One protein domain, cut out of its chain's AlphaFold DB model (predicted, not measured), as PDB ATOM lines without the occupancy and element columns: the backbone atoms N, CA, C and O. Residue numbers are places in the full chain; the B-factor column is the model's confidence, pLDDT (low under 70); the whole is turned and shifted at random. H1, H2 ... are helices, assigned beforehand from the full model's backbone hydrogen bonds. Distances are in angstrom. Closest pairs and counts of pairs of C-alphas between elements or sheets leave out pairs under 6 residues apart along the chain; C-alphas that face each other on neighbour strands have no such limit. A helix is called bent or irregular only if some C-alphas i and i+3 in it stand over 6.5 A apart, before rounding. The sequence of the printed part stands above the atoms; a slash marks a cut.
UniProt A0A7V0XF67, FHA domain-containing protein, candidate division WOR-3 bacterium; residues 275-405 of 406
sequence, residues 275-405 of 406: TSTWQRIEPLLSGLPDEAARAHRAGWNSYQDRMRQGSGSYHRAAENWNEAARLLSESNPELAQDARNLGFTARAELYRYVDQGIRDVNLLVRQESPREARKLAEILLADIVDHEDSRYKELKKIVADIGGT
ATOM      1  N   THR A 275      30.793  26.738   8.979       73.38
ATOM      2  CA  THR A 275      29.934  25.737   9.630       73.38
ATOM      3  C   THR A 275      29.004  26.380  10.655       73.38
ATOM      4  O   THR A 275      27.798  26.155  10.615       73.38
ATOM      5  N   SER A 276      29.538  27.226  11.533       69.31
ATOM      6  CA  SER A 276      28.753  27.996  12.503       69.31
ATOM      7  C   SER A 276      27.827  29.006  11.821       69.31
ATOM      8  O   SER A 276      26.722  29.253  12.294       69.31
ATOM      9  N   THR A 277      28.244  29.568  10.684       72.88
ATOM     10  CA  THR A 277      27.420  30.498   9.901       72.88
ATOM     11  C   THR A 277      26.308  29.767   9.160       72.88
ATOM     12  O   THR A 277      25.166  30.216   9.208       72.88
ATOM     13  N   TRP A 278      26.575  28.579   8.605       81.44
ATOM     14  CA  TRP A 278      25.510  27.704   8.113       81.44
ATOM     15  C   TRP A 278      24.485  27.365   9.202       81.44
ATOM     16  O   TRP A 278      23.291  27.520   8.972       81.44
ATOM     17  N   GLN A 279      24.933  26.989  10.405       82.56
ATOM     18  CA  GLN A 279      24.045  26.648  11.528       82.56
ATOM     19  C   GLN A 279      23.123  27.800  11.965       82.56
ATOM     20  O   GLN A 279      22.022  27.536  12.443       82.56
ATOM     21  N   ARG A 280      23.533  29.067  11.789       82.81
ATOM     22  CA  ARG A 280      22.658  30.234  12.020       82.81
ATOM     23  C   ARG A 280      21.633  30.434  10.900       82.81
ATOM     24  O   ARG A 280      20.506  30.828  11.174       82.81
ATOM     25  N   ILE A 281      22.024  30.178   9.652       83.31
ATOM     26  CA  ILE A 281      21.221  30.463   8.454       83.31
ATOM     27  C   ILE A 281      20.218  29.343   8.149       83.31
ATOM     28  O   ILE A 281      19.092  29.625   7.749       83.31
ATOM     29  N   GLU A 282      20.599  28.080   8.345       88.56
ATOM     30  CA  GLU A 282      19.810  26.892   7.989       88.56
ATOM     31  C   GLU A 282      18.349  26.917   8.493       88.56
ATOM     32  O   GLU A 282      17.460  26.652   7.676       88.56
ATOM     33  N   PRO A 283      18.046  27.309   9.751       90.06
ATOM     34  CA  PRO A 283      16.664  27.426  10.227       90.06
ATOM     35  C   PRO A 283      15.852  28.491   9.468       90.06
ATOM     36  O   PRO A 283      14.662  28.305   9.194       90.06
ATOM     37  N   LEU A 284      16.505  29.592   9.079       87.81
ATOM     38  CA  LEU A 284      15.891  30.745   8.412       87.81
ATOM     39  C   LEU A 284      15.529  30.452   6.949       87.81
ATOM     40  O   LEU A 284      14.626  31.083   6.405       87.81
ATOM     41  N   LEU A 285      16.168  29.454   6.320       85.06
ATOM     42  CA  LEU A 285      15.925  29.072   4.920       85.06
ATOM     43  C   LEU A 285      14.491  28.603   4.632       85.06
ATOM     44  O   LEU A 285      14.141  28.427   3.468       85.06
ATOM     45  N   SER A 286      13.688  28.341   5.664       85.62
ATOM     46  CA  SER A 286      12.270  27.989   5.535       85.62
ATOM     47  C   SER A 286      11.362  29.191   5.236       85.62
ATOM     48  O   SER A 286      10.275  28.996   4.705       85.62
ATOM     49  N   GLY A 287      11.809  30.418   5.535       85.62
ATOM     50  CA  GLY A 287      11.074  31.667   5.289       85.62
ATOM     51  C   GLY A 287      11.568  32.475   4.084       85.62
ATOM     52  O   GLY A 287      11.218  33.646   3.957       85.62
ATOM     53  N   LEU A 288      12.418  31.896   3.230       86.19
ATOM     54  CA  LEU A 288      13.007  32.570   2.069       86.19
ATOM     55  C   LEU A 288      12.312  32.181   0.757       86.19
ATOM     56  O   LEU A 288      11.718  31.106   0.684       86.19
ATOM     57  N   PRO A 289      12.472  32.979  -0.318       89.69
ATOM     58  CA  PRO A 289      12.146  32.536  -1.670       89.69
ATOM     59  C   PRO A 289      12.843  31.209  -1.999       89.69
ATOM     60  O   PRO A 289      14.045  31.061  -1.754       89.69
ATOM     61  N   ASP A 290      12.112  30.265  -2.599       88.31
ATOM     62  CA  ASP A 290      12.610  28.906  -2.850       88.31
ATOM     63  C   ASP A 290      13.942  28.881  -3.616       88.31
ATOM     64  O   ASP A 290      14.792  28.027  -3.370       88.31
ATOM     65  N   GLU A 291      14.147  29.811  -4.550       90.00
ATOM     66  CA  GLU A 291      15.387  29.930  -5.323       90.00
ATOM     67  C   GLU A 291      16.585  30.290  -4.441       90.00
ATOM     68  O   GLU A 291      17.618  29.623  -4.519       90.00
ATOM     69  N   ALA A 292      16.428  31.261  -3.537       88.25
ATOM     70  CA  ALA A 292      17.467  31.650  -2.590       88.25
ATOM     71  C   ALA A 292      17.757  30.530  -1.576       88.25
ATOM     72  O   ALA A 292      18.919  30.228  -1.293       88.25
ATOM     73  N   ALA A 293      16.712  29.860  -1.079       89.25
ATOM     74  CA  ALA A 293      16.850  28.713  -0.183       89.25
ATOM     75  C   ALA A 293      17.569  27.531  -0.861       89.25
ATOM     76  O   ALA A 293      18.445  26.905  -0.254       89.25
ATOM     77  N   ARG A 294      17.244  27.236  -2.130       92.06
ATOM     78  CA  ARG A 294      17.938  26.223  -2.944       92.06
ATOM     79  C   ARG A 294      19.398  26.598  -3.181       92.06
ATOM     80  O   ARG A 294      20.259  25.747  -2.966       92.06
ATOM     81  N   ALA A 295      19.684  27.843  -3.561       89.81
ATOM     82  CA  ALA A 295      21.044  28.331  -3.786       89.81
ATOM     83  C   ALA A 295      21.906  28.219  -2.511       89.81
ATOM     84  O   ALA A 295      22.986  27.628  -2.545       89.81
ATOM     85  N   HIS A 296      21.391  28.639  -1.347       90.12
ATOM     86  CA  HIS A 296      22.089  28.465  -0.065       90.12
ATOM     87  C   HIS A 296      22.433  26.999   0.241       90.12
ATOM     88  O   HIS A 296      23.578  26.701   0.599       90.12
ATOM     89  N   ARG A 297      21.470  26.078   0.074       92.44
ATOM     90  CA  ARG A 297      21.671  24.631   0.297       92.44
ATOM     91  C   ARG A 297      22.638  24.019  -0.717       92.44
ATOM     92  O   ARG A 297      23.454  23.181  -0.344       92.44
ATOM     93  N   ALA A 298      22.597  24.446  -1.978       90.75
ATOM     94  CA  ALA A 298      23.529  23.997  -3.010       90.75
ATOM     95  C   ALA A 298      24.977  24.426  -2.708       90.75
ATOM     96  O   ALA A 298      25.905  23.634  -2.903       90.75
ATOM     97  N   GLY A 299      25.167  25.633  -2.160       88.06
ATOM     98  CA  GLY A 299      26.466  26.110  -1.680       88.06
ATOM     99  C   GLY A 299      27.010  25.249  -0.541       88.06
ATOM    100  O   GLY A 299      28.125  24.730  -0.626       88.06
ATOM    101  N   TRP A 300      26.176  24.991   0.471       90.06
ATOM    102  CA  TRP A 300      26.530  24.134   1.605       90.06
ATOM    103  C   TRP A 300      26.846  22.694   1.202       90.06
ATOM    104  O   TRP A 300      27.858  22.151   1.642       90.06
ATOM    105  N   ASN A 301      26.039  22.086   0.331       89.44
ATOM    106  CA  ASN A 301      26.288  20.733  -0.161       89.44
ATOM    107  C   ASN A 301      27.619  20.660  -0.927       89.44
ATOM    108  O   ASN A 301      28.432  19.785  -0.646       89.44
ATOM    109  N   SER A 302      27.898  21.633  -1.803       81.56
ATOM    110  CA  SER A 302      29.170  21.712  -2.543       81.56
ATOM    111  C   SER A 302      30.386  21.827  -1.609       81.56
ATOM    112  O   SER A 302      31.411  21.179  -1.836       81.56
ATOM    113  N   TYR A 303      30.261  22.607  -0.528       82.50
ATOM    114  CA  TYR A 303      31.272  22.722   0.527       82.50
ATOM    115  C   TYR A 303      31.428  21.412   1.321       82.50
ATOM    116  O   TYR A 303      32.542  20.925   1.517       82.50
ATOM    117  N   GLN A 304      30.321  20.791   1.738       83.25
ATOM    118  CA  GLN A 304      30.327  19.531   2.483       83.25
ATOM    119  C   GLN A 304      30.898  18.370   1.661       83.25
ATOM    120  O   GLN A 304      31.657  17.574   2.207       83.25
ATOM    121  N   ASP A 305      30.619  18.283   0.360       75.62
ATOM    122  CA  ASP A 305      31.208  17.261  -0.511       75.62
ATOM    123  C   ASP A 305      32.719  17.454  -0.683       75.62
ATOM    124  O   ASP A 305      33.475  16.475  -0.664       75.62
ATOM    125  N   ARG A 306      33.203  18.705  -0.750       73.69
ATOM    126  CA  ARG A 306      34.647  18.987  -0.731       73.69
ATOM    127  C   ARG A 306      35.270  18.501   0.579       73.69
ATOM    128  O   ARG A 306      36.259  17.772   0.539       73.69
ATOM    129  N   MET A 307      34.658  18.829   1.717       69.25
ATOM    130  CA  MET A 307      35.152  18.476   3.054       69.25
ATOM    131  C   MET A 307      35.071  16.973   3.374       69.25
ATOM    132  O   MET A 307      35.944  16.435   4.053       69.25
ATOM    133  N   ARG A 308      34.031  16.271   2.903       69.06
ATOM    134  CA  ARG A 308      33.777  14.851   3.222       69.06
ATOM    135  C   ARG A 308      34.382  13.870   2.229       69.06
ATOM    136  O   ARG A 308      34.659  12.739   2.627       69.06
ATOM    137  N   GLN A 309      34.511  14.245   0.962       55.31
ATOM    138  CA  GLN A 309      34.842  13.317  -0.126       55.31
ATOM    139  C   GLN A 309      36.037  13.784  -0.970       55.31
ATOM    140  O   GLN A 309      36.574  13.001  -1.748       55.31
ATOM    141  N   GLY A 310      36.456  15.050  -0.843       54.94
ATOM    142  CA  GLY A 310      37.463  15.664  -1.714       54.94
ATOM    143  C   GLY A 310      36.970  15.949  -3.140       54.94
ATOM    144  O   GLY A 310      37.740  16.481  -3.939       54.94
ATOM    145  N   SER A 311      35.710  15.626  -3.453       45.69
ATOM    146  CA  SER A 311      35.110  15.684  -4.796       45.69
ATOM    147  C   SER A 311      34.195  16.889  -5.041       45.69
ATOM    148  O   SER A 311      33.904  17.189  -6.194       45.69
ATOM    149  N   GLY A 312      33.738  17.583  -3.992       56.31
ATOM    150  CA  GLY A 312      33.061  18.877  -4.142       56.31
ATOM    151  C   GLY A 312      34.035  20.003  -4.509       56.31
ATOM    152  O   GLY A 312      35.249  19.829  -4.415       56.31
ATOM    153  N   SER A 313      33.512  21.176  -4.876       70.62
ATOM    154  CA  SER A 313      34.300  22.346  -5.297       70.62
ATOM    155  C   SER A 313      33.996  23.559  -4.414       70.62
ATOM    156  O   SER A 313      32.838  23.957  -4.262       70.62
ATOM    157  N   TYR A 314      35.043  24.175  -3.849       71.00
ATOM    158  CA  TYR A 314      34.925  25.442  -3.112       71.00
ATOM    159  C   TYR A 314      34.481  26.595  -4.021       71.00
ATOM    160  O   TYR A 314      33.770  27.488  -3.561       71.00
ATOM    161  N   HIS A 315      34.843  26.560  -5.310       68.12
ATOM    162  CA  HIS A 315      34.361  27.531  -6.288       68.12
ATOM    163  C   HIS A 315      32.847  27.401  -6.466       68.12
ATOM    164  O   HIS A 315      32.120  28.370  -6.270       68.12
ATOM    165  N   ARG A 316      32.356  26.178  -6.695       75.94
ATOM    166  CA  ARG A 316      30.918  25.908  -6.813       75.94
ATOM    167  C   ARG A 316      30.147  26.253  -5.534       75.94
ATOM    168  O   ARG A 316      29.012  26.716  -5.612       75.94
ATOM    169  N   ALA A 317      30.745  26.064  -4.356       82.81
ATOM    170  CA  ALA A 317      30.164  26.538  -3.100       82.81
ATOM    171  C   ALA A 317      30.015  28.072  -3.091       82.81
ATOM    172  O   ALA A 317      28.940  28.588  -2.786       82.81
ATOM    173  N   ALA A 318      31.065  28.790  -3.503       79.00
ATOM    174  CA  ALA A 318      31.068  30.245  -3.578       79.00
ATOM    175  C   ALA A 318      30.086  30.811  -4.614       79.00
ATOM    176  O   ALA A 318      29.394  31.778  -4.313       79.00
ATOM    177  N   GLU A 319      29.984  30.217  -5.805       84.31
ATOM    178  CA  GLU A 319      29.032  30.647  -6.840       84.31
ATOM    179  C   GLU A 319      27.582  30.533  -6.366       84.31
ATOM    180  O   GLU A 319      26.820  31.489  -6.483       84.31
ATOM    181  N   ASN A 320      27.215  29.402  -5.756       90.62
ATOM    182  CA  ASN A 320      25.877  29.199  -5.203       90.62
ATOM    183  C   ASN A 320      25.540  30.208  -4.089       90.62
ATOM    184  O   ASN A 320      24.408  30.681  -4.011       90.62
ATOM    185  N   TRP A 321      26.507  30.571  -3.239       88.62
ATOM    186  CA  TRP A 321      26.298  31.594  -2.210       88.62
ATOM    187  C   TRP A 321      26.298  33.027  -2.763       88.62
ATOM    188  O   TRP A 321      25.540  33.859  -2.272       88.62
ATOM    189  N   ASN A 322      27.038  33.314  -3.836       85.88
ATOM    190  CA  ASN A 322      26.925  34.588  -4.552       85.88
ATOM    191  C   ASN A 322      25.559  34.732  -5.246       85.88
ATOM    192  O   ASN A 322      24.974  35.813  -5.223       85.88
ATOM    193  N   GLU A 323      25.018  33.652  -5.817       89.50
ATOM    194  CA  GLU A 323      23.676  33.656  -6.410       89.50
ATOM    195  C   GLU A 323      22.587  33.795  -5.336       89.50
ATOM    196  O   GLU A 323      21.670  34.601  -5.488       89.50
ATOM    197  N   ALA A 324      22.730  33.114  -4.193       89.81
ATOM    198  CA  ALA A 324      21.858  33.341  -3.041       89.81
ATOM    199  C   ALA A 324      21.900  34.811  -2.578       89.81
ATOM    200  O   ALA A 324      20.854  35.417  -2.355       89.81
ATOM    201  N   ALA A 325      23.088  35.423  -2.517       85.94
ATOM    202  CA  ALA A 325      23.237  36.838  -2.190       85.94
ATOM    203  C   ALA A 325      22.566  37.779  -3.203       85.94
ATOM    204  O   ALA A 325      22.051  38.824  -2.805       85.94
ATOM    205  N   ARG A 326      22.580  37.428  -4.496       90.88
ATOM    206  CA  ARG A 326      21.911  38.183  -5.566       90.88
ATOM    207  C   ARG A 326      20.389  38.099  -5.447       90.88
ATOM    208  O   ARG A 326      19.709  39.099  -5.620       90.88
ATOM    209  N   LEU A 327      19.856  36.921  -5.130       91.75
ATOM    210  CA  LEU A 327      18.415  36.699  -4.945       91.75
ATOM    211  C   LEU A 327      17.872  37.340  -3.652       91.75
ATOM    212  O   LEU A 327      16.691  37.674  -3.571       91.75
ATOM    213  N   LEU A 328      18.728  37.522  -2.641       88.88
ATOM    214  CA  LEU A 328      18.367  38.099  -1.343       88.88
ATOM    215  C   LEU A 328      18.658  39.604  -1.220       88.88
ATOM    216  O   LEU A 328      18.249  40.206  -0.231       88.88
ATOM    217  N   SER A 329      19.356  40.234  -2.172       86.31
ATOM    218  CA  SER A 329      19.893  41.594  -1.990       86.31
ATOM    219  C   SER A 329      18.842  42.672  -1.726       86.31
ATOM    220  O   SER A 329      19.136  43.632  -1.019       86.31
ATOM    221  N   GLU A 330      17.641  42.514  -2.282       85.94
ATOM    222  CA  GLU A 330      16.518  43.450  -2.117       85.94
ATOM    223  C   GLU A 330      15.556  43.023  -0.999       85.94
ATOM    224  O   GLU A 330      14.979  43.867  -0.319       85.94
ATOM    225  N   SER A 331      15.384  41.714  -0.797       88.56
ATOM    226  CA  SER A 331      14.372  41.141   0.100       88.56
ATOM    227  C   SER A 331      14.879  40.874   1.519       88.56
ATOM    228  O   SER A 331      14.096  40.923   2.466       88.56
ATOM    229  N   ASN A 332      16.173  40.583   1.688       87.38
ATOM    230  CA  ASN A 332      16.787  40.300   2.983       87.38
ATOM    231  C   ASN A 332      18.299  40.640   2.966       87.38
ATOM    232  O   ASN A 332      19.144  39.752   2.795       87.38
ATOM    233  N   PRO A 333      18.670  41.929   3.106       81.38
ATOM    234  CA  PRO A 333      20.033  42.403   2.854       81.38
ATOM    235  C   PRO A 333      21.075  41.883   3.856       81.38
ATOM    236  O   PRO A 333      22.236  41.717   3.474       81.38
ATOM    237  N   GLU A 334      20.681  41.588   5.100       76.88
ATOM    238  CA  GLU A 334      21.558  40.967   6.103       76.88
ATOM    239  C   GLU A 334      21.926  39.538   5.693       76.88
ATOM    240  O   GLU A 334      23.107  39.197   5.608       76.88
ATOM    241  N   LEU A 335      20.932  38.722   5.327       80.00
ATOM    242  CA  LEU A 335      21.179  37.350   4.895       80.00
ATOM    243  C   LEU A 335      21.912  37.294   3.544       80.00
ATOM    244  O   LEU A 335      22.762  36.430   3.327       80.00
ATOM    245  N   ALA A 336      21.666  38.271   2.666       75.94
ATOM    246  CA  ALA A 336      22.459  38.475   1.460       75.94
ATOM    247  C   ALA A 336      23.932  38.796   1.774       75.94
ATOM    248  O   ALA A 336      24.824  38.386   1.029       75.94
ATOM    249  N   GLN A 337      24.211  39.518   2.865       71.81
ATOM    250  CA  GLN A 337      25.579  39.792   3.301       71.81
ATOM    251  C   GLN A 337      26.248  38.549   3.888       71.81
ATOM    252  O   GLN A 337      27.397  38.272   3.552       71.81
ATOM    253  N   ASP A 338      25.530  37.760   4.684       71.06
ATOM    254  CA  ASP A 338      26.016  36.467   5.173       71.06
ATOM    255  C   ASP A 338      26.330  35.500   4.018       71.06
ATOM    256  O   ASP A 338      27.374  34.846   4.013       71.06
ATOM    257  N   ALA A 339      25.495  35.477   2.975       74.12
ATOM    258  CA  ALA A 339      25.758  34.735   1.746       74.12
ATOM    259  C   ALA A 339      27.037  35.223   1.026       74.12
ATOM    260  O   ALA A 339      27.882  34.405   0.652       74.12
ATOM    261  N   ARG A 340      27.256  36.544   0.911       72.44
ATOM    262  CA  ARG A 340      28.521  37.111   0.388       72.44
ATOM    263  C   ARG A 340      29.729  36.722   1.243       72.44
ATOM    264  O   ARG A 340      30.770  36.374   0.691       72.44
ATOM    265  N   ASN A 341      29.595  36.732   2.567       61.97
ATOM    266  CA  ASN A 341      30.662  36.365   3.504       61.97
ATOM    267  C   ASN A 341      31.035  34.872   3.396       61.97
ATOM    268  O   ASN A 341      32.219  34.522   3.408       61.97
ATOM    269  N   LEU A 342      30.041  33.992   3.231       70.81
ATOM    270  CA  LEU A 342      30.241  32.567   2.952       70.81
ATOM    271  C   LEU A 342      30.926  32.347   1.595       70.81
ATOM    272  O   LEU A 342      31.898  31.594   1.514       70.81
ATOM    273  N   GLY A 343      30.474  33.038   0.543       67.06
ATOM    274  CA  GLY A 343      31.079  32.966  -0.789       67.06
ATOM    275  C   GLY A 343      32.525  33.468  -0.818       67.06
ATOM    276  O   GLY A 343      33.402  32.816  -1.391       67.06
ATOM    277  N   PHE A 344      32.804  34.576  -0.128       58.75
ATOM    278  CA  PHE A 344      34.158  35.078   0.089       58.75
ATOM    279  C   PHE A 344      35.020  34.061   0.842       58.75
ATOM    280  O   PHE A 344      36.123  33.755   0.394       58.75
ATOM    281  N   THR A 345      34.521  33.481   1.936       60.75
ATOM    282  CA  THR A 345      35.324  32.555   2.750       60.75
ATOM    283  C   THR A 345      35.585  31.227   2.035       60.75
ATOM    284  O   THR A 345      36.686  30.688   2.132       60.75
ATOM    285  N   ALA A 346      34.643  30.724   1.232       66.50
ATOM    286  CA  ALA A 346      34.880  29.559   0.377       66.50
ATOM    287  C   ALA A 346      35.979  29.823  -0.667       66.50
ATOM    288  O   ALA A 346      36.828  28.961  -0.902       66.50
ATOM    289  N   ARG A 347      36.022  31.032  -1.243       63.09
ATOM    290  CA  ARG A 347      37.145  31.466  -2.088       63.09
ATOM    291  C   ARG A 347      38.436  31.619  -1.281       63.09
ATOM    292  O   ARG A 347      39.476  31.184  -1.752       63.09
ATOM    293  N   ALA A 348      38.399  32.169  -0.070       54.38
ATOM    294  CA  ALA A 348      39.580  32.297   0.787       54.38
ATOM    295  C   ALA A 348      40.197  30.929   1.138       54.38
ATOM    296  O   ALA A 348      41.407  30.762   1.018       54.38
ATOM    297  N   GLU A 349      39.380  29.923   1.476       61.91
ATOM    298  CA  GLU A 349      39.858  28.543   1.643       61.91
ATOM    299  C   GLU A 349      40.436  27.985   0.338       61.91
ATOM    300  O   GLU A 349      41.503  27.376   0.364       61.91
ATOM    301  N   LEU A 350      39.810  28.250  -0.815       59.53
ATOM    302  CA  LEU A 350      40.365  27.882  -2.119       59.53
ATOM    303  C   LEU A 350      41.780  28.458  -2.330       59.53
ATOM    304  O   LEU A 350      42.695  27.703  -2.661       59.53
ATOM    305  N   TYR A 351      41.988  29.753  -2.067       49.50
ATOM    306  CA  TYR A 351      43.318  30.378  -2.097       49.50
ATOM    307  C   TYR A 351      44.284  29.729  -1.097       49.50
ATOM    308  O   TYR A 351      45.441  29.475  -1.428       49.50
ATOM    309  N   ARG A 352      43.802  29.362   0.095       52.47
ATOM    310  CA  ARG A 352      44.592  28.661   1.118       52.47
ATOM    311  C   ARG A 352      45.074  27.274   0.673       52.47
ATOM    312  O   ARG A 352      46.046  26.780   1.241       52.47
ATOM    313  N   TYR A 353      44.429  26.641  -0.315       49.03
ATOM    314  CA  TYR A 353      44.922  25.428  -0.991       49.03
ATOM    315  C   TYR A 353      45.868  25.734  -2.161       49.03
ATOM    316  O   TYR A 353      46.823  24.993  -2.365       49.03
ATOM    317  N   VAL A 354      45.673  26.832  -2.895       46.47
ATOM    318  CA  VAL A 354      46.632  27.290  -3.925       46.47
ATOM    319  C   VAL A 354      47.992  27.627  -3.299       46.47
ATOM    320  O   VAL A 354      49.040  27.339  -3.880       46.47
ATOM    321  N   ASP A 355      47.990  28.140  -2.067       43.25
ATOM    322  CA  ASP A 355      49.206  28.392  -1.288       43.25
ATOM    323  C   ASP A 355      49.909  27.109  -0.790       43.25
ATOM    324  O   ASP A 355      51.085  27.138  -0.443       43.25
ATOM    325  N   GLN A 356      49.236  25.948  -0.838       47.78
ATOM    326  CA  GLN A 356      49.833  24.630  -0.549       47.78
ATOM    327  C   GLN A 356      50.550  24.010  -1.771       47.78
ATOM    328  O   GLN A 356      51.279  23.028  -1.620       47.78
ATOM    329  N   GLY A 357      50.431  24.615  -2.962       51.16
ATOM    330  CA  GLY A 357      51.331  24.385  -4.096       51.16
ATOM    331  C   GLY A 357      50.711  23.779  -5.364       51.16
ATOM    332  O   GLY A 357      49.506  23.596  -5.519       51.16
ATOM    333  N   ILE A 358      51.588  23.470  -6.324       39.84
ATOM    334  CA  ILE A 358      51.248  23.225  -7.742       39.84
ATOM    335  C   ILE A 358      50.348  21.997  -7.984       39.84
ATOM    336  O   ILE A 358      49.587  21.965  -8.958       39.84
ATOM    337  N   ARG A 359      50.416  20.970  -7.126       44.28
ATOM    338  CA  ARG A 359      49.611  19.746  -7.295       44.28
ATOM    339  C   ARG A 359      48.123  20.003  -7.050       44.28
ATOM    340  O   ARG A 359      47.298  19.470  -7.791       44.28
ATOM    341  N   ASP A 360      47.790  20.848  -6.080       43.62
ATOM    342  CA  ASP A 360      46.403  21.154  -5.721       43.62
ATOM    343  C   ASP A 360      45.755  22.138  -6.704       43.62
ATOM    344  O   ASP A 360      44.591  21.967  -7.066       43.62
ATOM    345  N   VAL A 361      46.538  23.075  -7.254       43.41
ATOM    346  CA  VAL A 361      46.143  23.897  -8.414       43.41
ATOM    347  C   VAL A 361      45.764  23.016  -9.611       43.41
ATOM    348  O   VAL A 361      44.706  23.192 -10.213       43.41
ATOM    349  N   ASN A 362      46.598  22.023  -9.933       45.12
ATOM    350  CA  ASN A 362      46.331  21.074 -11.017       45.12
ATOM    351  C   ASN A 362      45.083  20.210 -10.757       45.12
ATOM    352  O   ASN A 362      44.345  19.909 -11.694       45.12
ATOM    353  N   LEU A 363      44.834  19.805  -9.506       44.75
ATOM    354  CA  LEU A 363      43.620  19.075  -9.121       44.75
ATOM    355  C   LEU A 363      42.359  19.930  -9.289       44.75
ATOM    356  O   LEU A 363      41.370  19.429  -9.813       44.75
ATOM    357  N   LEU A 364      42.414  21.206  -8.896       49.19
ATOM    358  CA  LEU A 364      41.304  22.147  -9.042       49.19
ATOM    359  C   LEU A 364      40.930  22.357 -10.515       49.19
ATOM    360  O   LEU A 364      39.791  22.135 -10.912       49.19
ATOM    361  N   VAL A 365      41.911  22.737 -11.333       53.09
ATOM    362  CA  VAL A 365      41.732  23.038 -12.763       53.09
ATOM    363  C   VAL A 365      41.156  21.840 -13.525       53.09
ATOM    364  O   VAL A 365      40.337  22.016 -14.421       53.09
ATOM    365  N   ARG A 366      41.543  20.610 -13.162       52.25
ATOM    366  CA  ARG A 366      41.077  19.375 -13.820       52.25
ATOM    367  C   ARG A 366      39.669  18.925 -13.419       52.25
ATOM    368  O   ARG A 366      39.156  17.997 -14.041       52.25
ATOM    369  N   GLN A 367      39.070  19.512 -12.382       50.06
ATOM    370  CA  GLN A 367      37.715  19.172 -11.926       50.06
ATOM    371  C   GLN A 367      36.629  20.075 -12.529       50.06
ATOM    372  O   GLN A 367      35.451  19.729 -12.464       50.06
ATOM    373  N   GLU A 368      37.013  21.197 -13.137       57.44
ATOM    374  CA  GLU A 368      36.095  22.201 -13.676       57.44
ATOM    375  C   GLU A 368      35.976  22.111 -15.210       57.44
ATOM    376  O   GLU A 368      36.799  21.500 -15.896       57.44
ATOM    377  N   SER A 369      34.935  22.729 -15.784       60.16
ATOM    378  CA  SER A 369      34.819  22.825 -17.249       60.16
ATOM    379  C   SER A 369      35.967  23.671 -17.829       60.16
ATOM    380  O   SER A 369      36.403  24.600 -17.152       60.16
ATOM    381  N   PRO A 370      36.422  23.457 -19.082       58.91
ATOM    382  CA  PRO A 370      37.544  24.214 -19.644       58.91
ATOM    383  C   PRO A 370      37.391  25.741 -19.527       58.91
ATOM    384  O   PRO A 370      38.346  26.439 -19.197       58.91
ATOM    385  N   ARG A 371      36.178  26.280 -19.715       63.50
ATOM    386  CA  ARG A 371      35.924  27.726 -19.577       63.50
ATOM    387  C   ARG A 371      36.104  28.225 -18.139       63.50
ATOM    388  O   ARG A 371      36.774  29.233 -17.935       63.50
ATOM    389  N   GLU A 372      35.557  27.513 -17.155       59.44
ATOM    390  CA  GLU A 372      35.652  27.915 -15.743       59.44
ATOM    391  C   GLU A 372      37.042  27.639 -15.157       59.44
ATOM    392  O   GLU A 372      37.582  28.480 -14.446       59.44
ATOM    393  N   ALA A 373      37.678  26.525 -15.534       59.72
ATOM    394  CA  ALA A 373      39.059  26.203 -15.180       59.72
ATOM    395  C   ALA A 373      40.035  27.305 -15.630       59.72
ATOM    396  O   ALA A 373      40.921  27.705 -14.873       59.72
ATOM    397  N   ARG A 374      39.832  27.845 -16.839       69.31
ATOM    398  CA  ARG A 374      40.591  28.985 -17.362       69.31
ATOM    399  C   ARG A 374      40.326  30.272 -16.581       69.31
ATOM    400  O   ARG A 374      41.281  30.905 -16.152       69.31
ATOM    401  N   LYS A 375      39.062  30.643 -16.376       66.75
ATOM    402  CA  LYS A 375      38.656  31.851 -15.630       66.75
ATOM    403  C   LYS A 375      39.199  31.842 -14.195       66.75
ATOM    404  O   LYS A 375      39.713  32.851 -13.724       66.75
ATOM    405  N   LEU A 376      39.153  30.689 -13.524       60.66
ATOM    406  CA  LEU A 376      39.794  30.471 -12.226       60.66
ATOM    407  C   LEU A 376      41.307  30.678 -12.298       60.66
ATOM    408  O   LEU A 376      41.854  31.416 -11.486       60.66
ATOM    409  N   ALA A 377      41.986  30.066 -13.269       65.94
ATOM    410  CA  ALA A 377      43.429  30.218 -13.417       65.94
ATOM    411  C   ALA A 377      43.847  31.663 -13.769       65.94
ATOM    412  O   ALA A 377      44.871  32.128 -13.276       65.94
ATOM    413  N   GLU A 378      43.043  32.401 -14.542       70.62
ATOM    414  CA  GLU A 378      43.236  33.832 -14.826       70.62
ATOM    415  C   GLU A 378      43.069  34.704 -13.565       70.62
ATOM    416  O   GLU A 378      43.882  35.599 -13.341       70.62
ATOM    417  N   ILE A 379      42.093  34.404 -12.695       66.62
ATOM    418  CA  ILE A 379      41.946  35.059 -11.380       66.62
ATOM    419  C   ILE A 379      43.164  34.765 -10.490       66.62
ATOM    420  O   ILE A 379      43.775  35.687  -9.959       66.62
ATOM    421  N   LEU A 380      43.567  33.494 -10.373       62.28
ATOM    422  CA  LEU A 380      44.721  33.094  -9.557       62.28
ATOM    423  C   LEU A 380      46.043  33.702 -10.058       62.28
ATOM    424  O   LEU A 380      46.922  33.984  -9.249       62.28
ATOM    425  N   LEU A 381      46.195  33.924 -11.367       67.75
ATOM    426  CA  LEU A 381      47.359  34.610 -11.940       67.75
ATOM    427  C   LEU A 381      47.430  36.088 -11.564       67.75
ATOM    428  O   LEU A 381      48.531  36.597 -11.378       67.75
ATOM    429  N   ALA A 382      46.287  36.771 -11.471       68.75
ATOM    430  CA  ALA A 382      46.240  38.185 -11.103       68.75
ATOM    431  C   ALA A 382      46.661  38.423  -9.642       68.75
ATOM    432  O   ALA A 382      47.239  39.465  -9.337       68.75
ATOM    433  N   ASP A 383      46.419  37.445  -8.764       55.88
ATOM    434  CA  ASP A 383      46.755  37.516  -7.338       55.88
ATOM    435  C   ASP A 383      48.225  37.132  -7.031       55.88
ATOM    436  O   ASP A 383      48.722  37.421  -5.939       55.88
ATOM    437  N   ILE A 384      48.960  36.515  -7.972       62.19
ATOM    438  CA  ILE A 384      50.385  36.173  -7.791       62.19
ATOM    439  C   ILE A 384      51.276  37.295  -8.342       62.19
ATOM    440  O   ILE A 384      51.497  37.417  -9.546       62.19
ATOM    441  N   VAL A 385      51.835  38.092  -7.429       64.00
ATOM    442  CA  VAL A 385      52.689  39.249  -7.755       64.00
ATOM    443  C   VAL A 385      54.031  38.830  -8.379       64.00
ATOM    444  O   VAL A 385      54.484  39.453  -9.341       64.00
ATOM    445  N   ASP A 386      54.669  37.773  -7.866       68.31
ATOM    446  CA  ASP A 386      55.960  37.301  -8.378       68.31
ATOM    447  C   ASP A 386      55.787  36.405  -9.614       68.31
ATOM    448  O   ASP A 386      55.302  35.277  -9.545       68.31
ATOM    449  N   HIS A 387      56.222  36.918 -10.763       71.56
ATOM    450  CA  HIS A 387      56.133  36.233 -12.050       71.56
ATOM    451  C   HIS A 387      57.184  35.118 -12.210       71.56
ATOM    452  O   HIS A 387      57.050  34.260 -13.089       71.56
ATOM    453  N   GLU A 388      58.215  35.098 -11.356       69.69
ATOM    454  CA  GLU A 388      59.193  34.015 -11.308       69.69
ATOM    455  C   GLU A 388      58.710  32.815 -10.476       69.69
ATOM    456  O   GLU A 388      59.283  31.724 -10.609       69.69
ATOM    457  N   ASP A 389      57.617  32.961  -9.715       60.59
ATOM    458  CA  ASP A 389      56.997  31.879  -8.953       60.59
ATOM    459  C   ASP A 389      56.602  30.708  -9.872       60.59
ATOM    460  O   ASP A 389      55.897  30.835 -10.879       60.59
ATOM    461  N   SER A 390      57.040  29.517  -9.477       57.25
ATOM    462  CA  SER A 390      56.668  28.234 -10.070       57.25
ATOM    463  C   SER A 390      55.149  28.046 -10.266       57.25
ATOM    464  O   SER A 390      54.727  27.458 -11.263       57.25
ATOM    465  N   ARG A 391      54.320  28.595  -9.364       53.34
ATOM    466  CA  ARG A 391      52.851  28.593  -9.430       53.34
ATOM    467  C   ARG A 391      52.334  29.491 -10.547       53.34
ATOM    468  O   ARG A 391      51.473  29.055 -11.307       53.34
ATOM    469  N   TYR A 392      52.884  30.701 -10.682       65.38
ATOM    470  CA  TYR A 392      52.545  31.634 -11.761       65.38
ATOM    471  C   TYR A 392      52.873  31.015 -13.125       65.38
ATOM    472  O   TYR A 392      52.036  30.995 -14.026       65.38
ATOM    473  N   LYS A 393      54.066  30.424 -13.262       68.25
ATOM    474  CA  LYS A 393      54.512  29.763 -14.499       68.25
ATOM    475  C   LYS A 393      53.599  28.599 -14.906       68.25
ATOM    476  O   LYS A 393      53.207  28.524 -16.071       68.25
ATOM    477  N   GLU A 394      53.207  27.736 -13.967       60.41
ATOM    478  CA  GLU A 394      52.317  26.605 -14.263       60.41
ATOM    479  C   GLU A 394      50.863  27.050 -14.522       60.41
ATOM    480  O   GLU A 394      50.241  26.574 -15.469       60.41
ATOM    481  N   LEU A 395      50.321  28.011 -13.761       64.50
ATOM    482  CA  LEU A 395      48.990  28.581 -14.025       64.50
ATOM    483  C   LEU A 395      48.912  29.250 -15.404       64.50
ATOM    484  O   LEU A 395      47.934  29.077 -16.131       64.50
ATOM    485  N   LYS A 396      49.962  29.973 -15.802       75.62
ATOM    486  CA  LYS A 396      50.062  30.626 -17.114       75.62
ATOM    487  C   LYS A 396      50.094  29.610 -18.252       75.62
ATOM    488  O   LYS A 396      49.456  29.824 -19.282       75.62
ATOM    489  N   LYS A 397      50.783  28.485 -18.046       69.81
ATOM    490  CA  LYS A 397      50.771  27.340 -18.961       69.81
ATOM    491  C   LYS A 397      49.383  26.697 -19.043       69.81
ATOM    492  O   LYS A 397      48.894  26.490 -20.143       69.81
ATOM    493  N   ILE A 398      48.709  26.484 -17.913       65.19
ATOM    494  CA  ILE A 398      47.329  25.972 -17.859       65.19
ATOM    495  C   ILE A 398      46.360  26.860 -18.663       65.19
ATOM    496  O   ILE A 398      45.584  26.348 -19.470       65.19
ATOM    497  N   VAL A 399      46.416  28.188 -18.492       72.00
ATOM    498  CA  VAL A 399      45.580  29.134 -19.260       72.00
ATOM    499  C   VAL A 399      45.874  29.059 -20.762       72.00
ATOM    500  O   VAL A 399      44.944  29.117 -21.570       72.00
ATOM    501  N   ALA A 400      47.145  28.896 -21.145       74.56
ATOM    502  CA  ALA A 400      47.551  28.737 -22.539       74.56
ATOM    503  C   ALA A 400      47.077  27.401 -23.143       74.56
ATOM    504  O   ALA A 400      46.474  27.410 -24.216       74.56
ATOM    505  N   ASP A 401      47.271  26.283 -22.437       66.44
ATOM    506  CA  ASP A 401      46.878  24.937 -22.874       66.44
ATOM    507  C   ASP A 401      45.354  24.848 -23.087       66.44
ATOM    508  O   ASP A 401      44.892  24.356 -24.118       66.44
ATOM    509  N   ILE A 402      44.559  25.415 -22.170       66.81
ATOM    510  CA  ILE A 402      43.093  25.495 -22.299       66.81
ATOM    511  C   ILE A 402      42.666  26.467 -23.418       66.81
ATOM    512  O   ILE A 402      41.624  26.292 -24.050       66.81
ATOM    513  N   GLY A 403      43.461  27.505 -23.689       56.19
ATOM    514  CA  GLY A 403      43.237  28.434 -24.798       56.19
ATOM    515  C   GLY A 403      43.565  27.866 -26.186       56.19
ATOM    516  O   GLY A 403      43.103  28.430 -27.179       56.19
ATOM    517  N   GLY A 404      44.340  26.779 -26.260       50.97
ATOM    518  CA  GLY A 404      44.772  26.143 -27.508       50.97
ATOM    519  C   GLY A 404      43.733  25.219 -28.153       50.97
ATOM    520  O   GLY A 404      43.777  25.011 -29.364       50.97
ATOM    521  N   THR A 405      42.775  24.697 -27.384       44.66
ATOM    522  CA  THR A 405      41.659  23.895 -27.910       44.66
ATOM    523  C   THR A 405      40.582  24.788 -28.534       44.66
ATOM    524  O   THR A 405      39.669  25.243 -27.840       44.66
TER     525      THR A 405
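What this domain is: This is residues 275 to 405 of the 406 residues of the protein "FHA domain-containing protein" of candidate division WOR-3 bacterium (UniProt A0A7V0XF67). One long helix, H4, joins two lobes: along its first part it belongs to an up-and-down bundle of four helices, H1 to H4, and its far end leads into a smaller lobe of three helices, H5 to H7. In the small lobe H6 and H7 pair up crosswise to the bundle, and the short H5 touches both. The printed part has 131 residues with seven named helices, H1 to H7 in chain order, and no named strand; the class is all helix. It is compact, with a radius of gyration of the C-alphas of 16.2 A, yet elongated in outline, spanning 49 by 29 by 27 A.

How they stand to each other: H4, residues 333 to 354, touches H3, residues 314 to 328, at a shallow tilt of 14 degrees, opposite ways; this hairpin's closest C-alphas, of Ala 318 and Gly 343, are 3.9 A apart. H3 forms another hairpin with H2, residues 290 to 309, at 16 degrees, closest at the C-alphas of Gly 299 and Ala 317, 4.0 A. H1, residues 275 to 287, forms a hairpin with H2, touching its residues 293 to 300 alone; the closest C-alphas, of Leu 285 and Ala 293, are 5.2 A apart. With its residues 277 to 281 alone H1 only just touches residues 335 to 342 of H4, with 3 pairs of C-alphas within 8 A; the closest, of Thr 277 and Asp 338, are 7.7 A apart. H4 and H5, residues 358 to 365, touch only at the corner, at the C-alphas of Val 354 and Val 361, 5.6 A. H6, residues 370 to 383, and H7, residues 390 to 404, form a hairpin at a shallow tilt of 32 degrees, only just short of steep, with the C-alphas of Arg 374 and Val 399 closest at 5.3 A. H5 touches residues 373 to 377 of H6 alone, closest at the C-alphas of Val 365 and Ala 373, 4.8 A, and residues 390 to 395 of H7 alone, closest at those of Ile 358 and Arg 391, 5.9 A. Every O i to N i+4 pair is within hydrogen-bond range in H2 to H7, but 5 of 9 in H1.

Where its parts are: H4 measures 31.3 A from first to last C-alpha, H2 27.3 A, H7 21.2 A, H3 20.9 A, H6 20.3 A, H1 20.2 A and H5 10.8 A. H1 begins at C-alpha 275 (29.934, 25.737, 9.630), and H7 ends at C-alpha 404 (44.772, 26.143, -27.508). H1 is irregular, but only just: C-alphas 280 and 283 are 6.9 A apart.

The domain as a whole: The farthest C-alphas, of Gly 287 and Glu 388, are 51.0 A apart. The printed part has no cut; the link from H6 to H7 is short, the others are tight. The mean pLDDT of the printed part is 70.3, and 67 residues are under 70, among them residues 343 to 377.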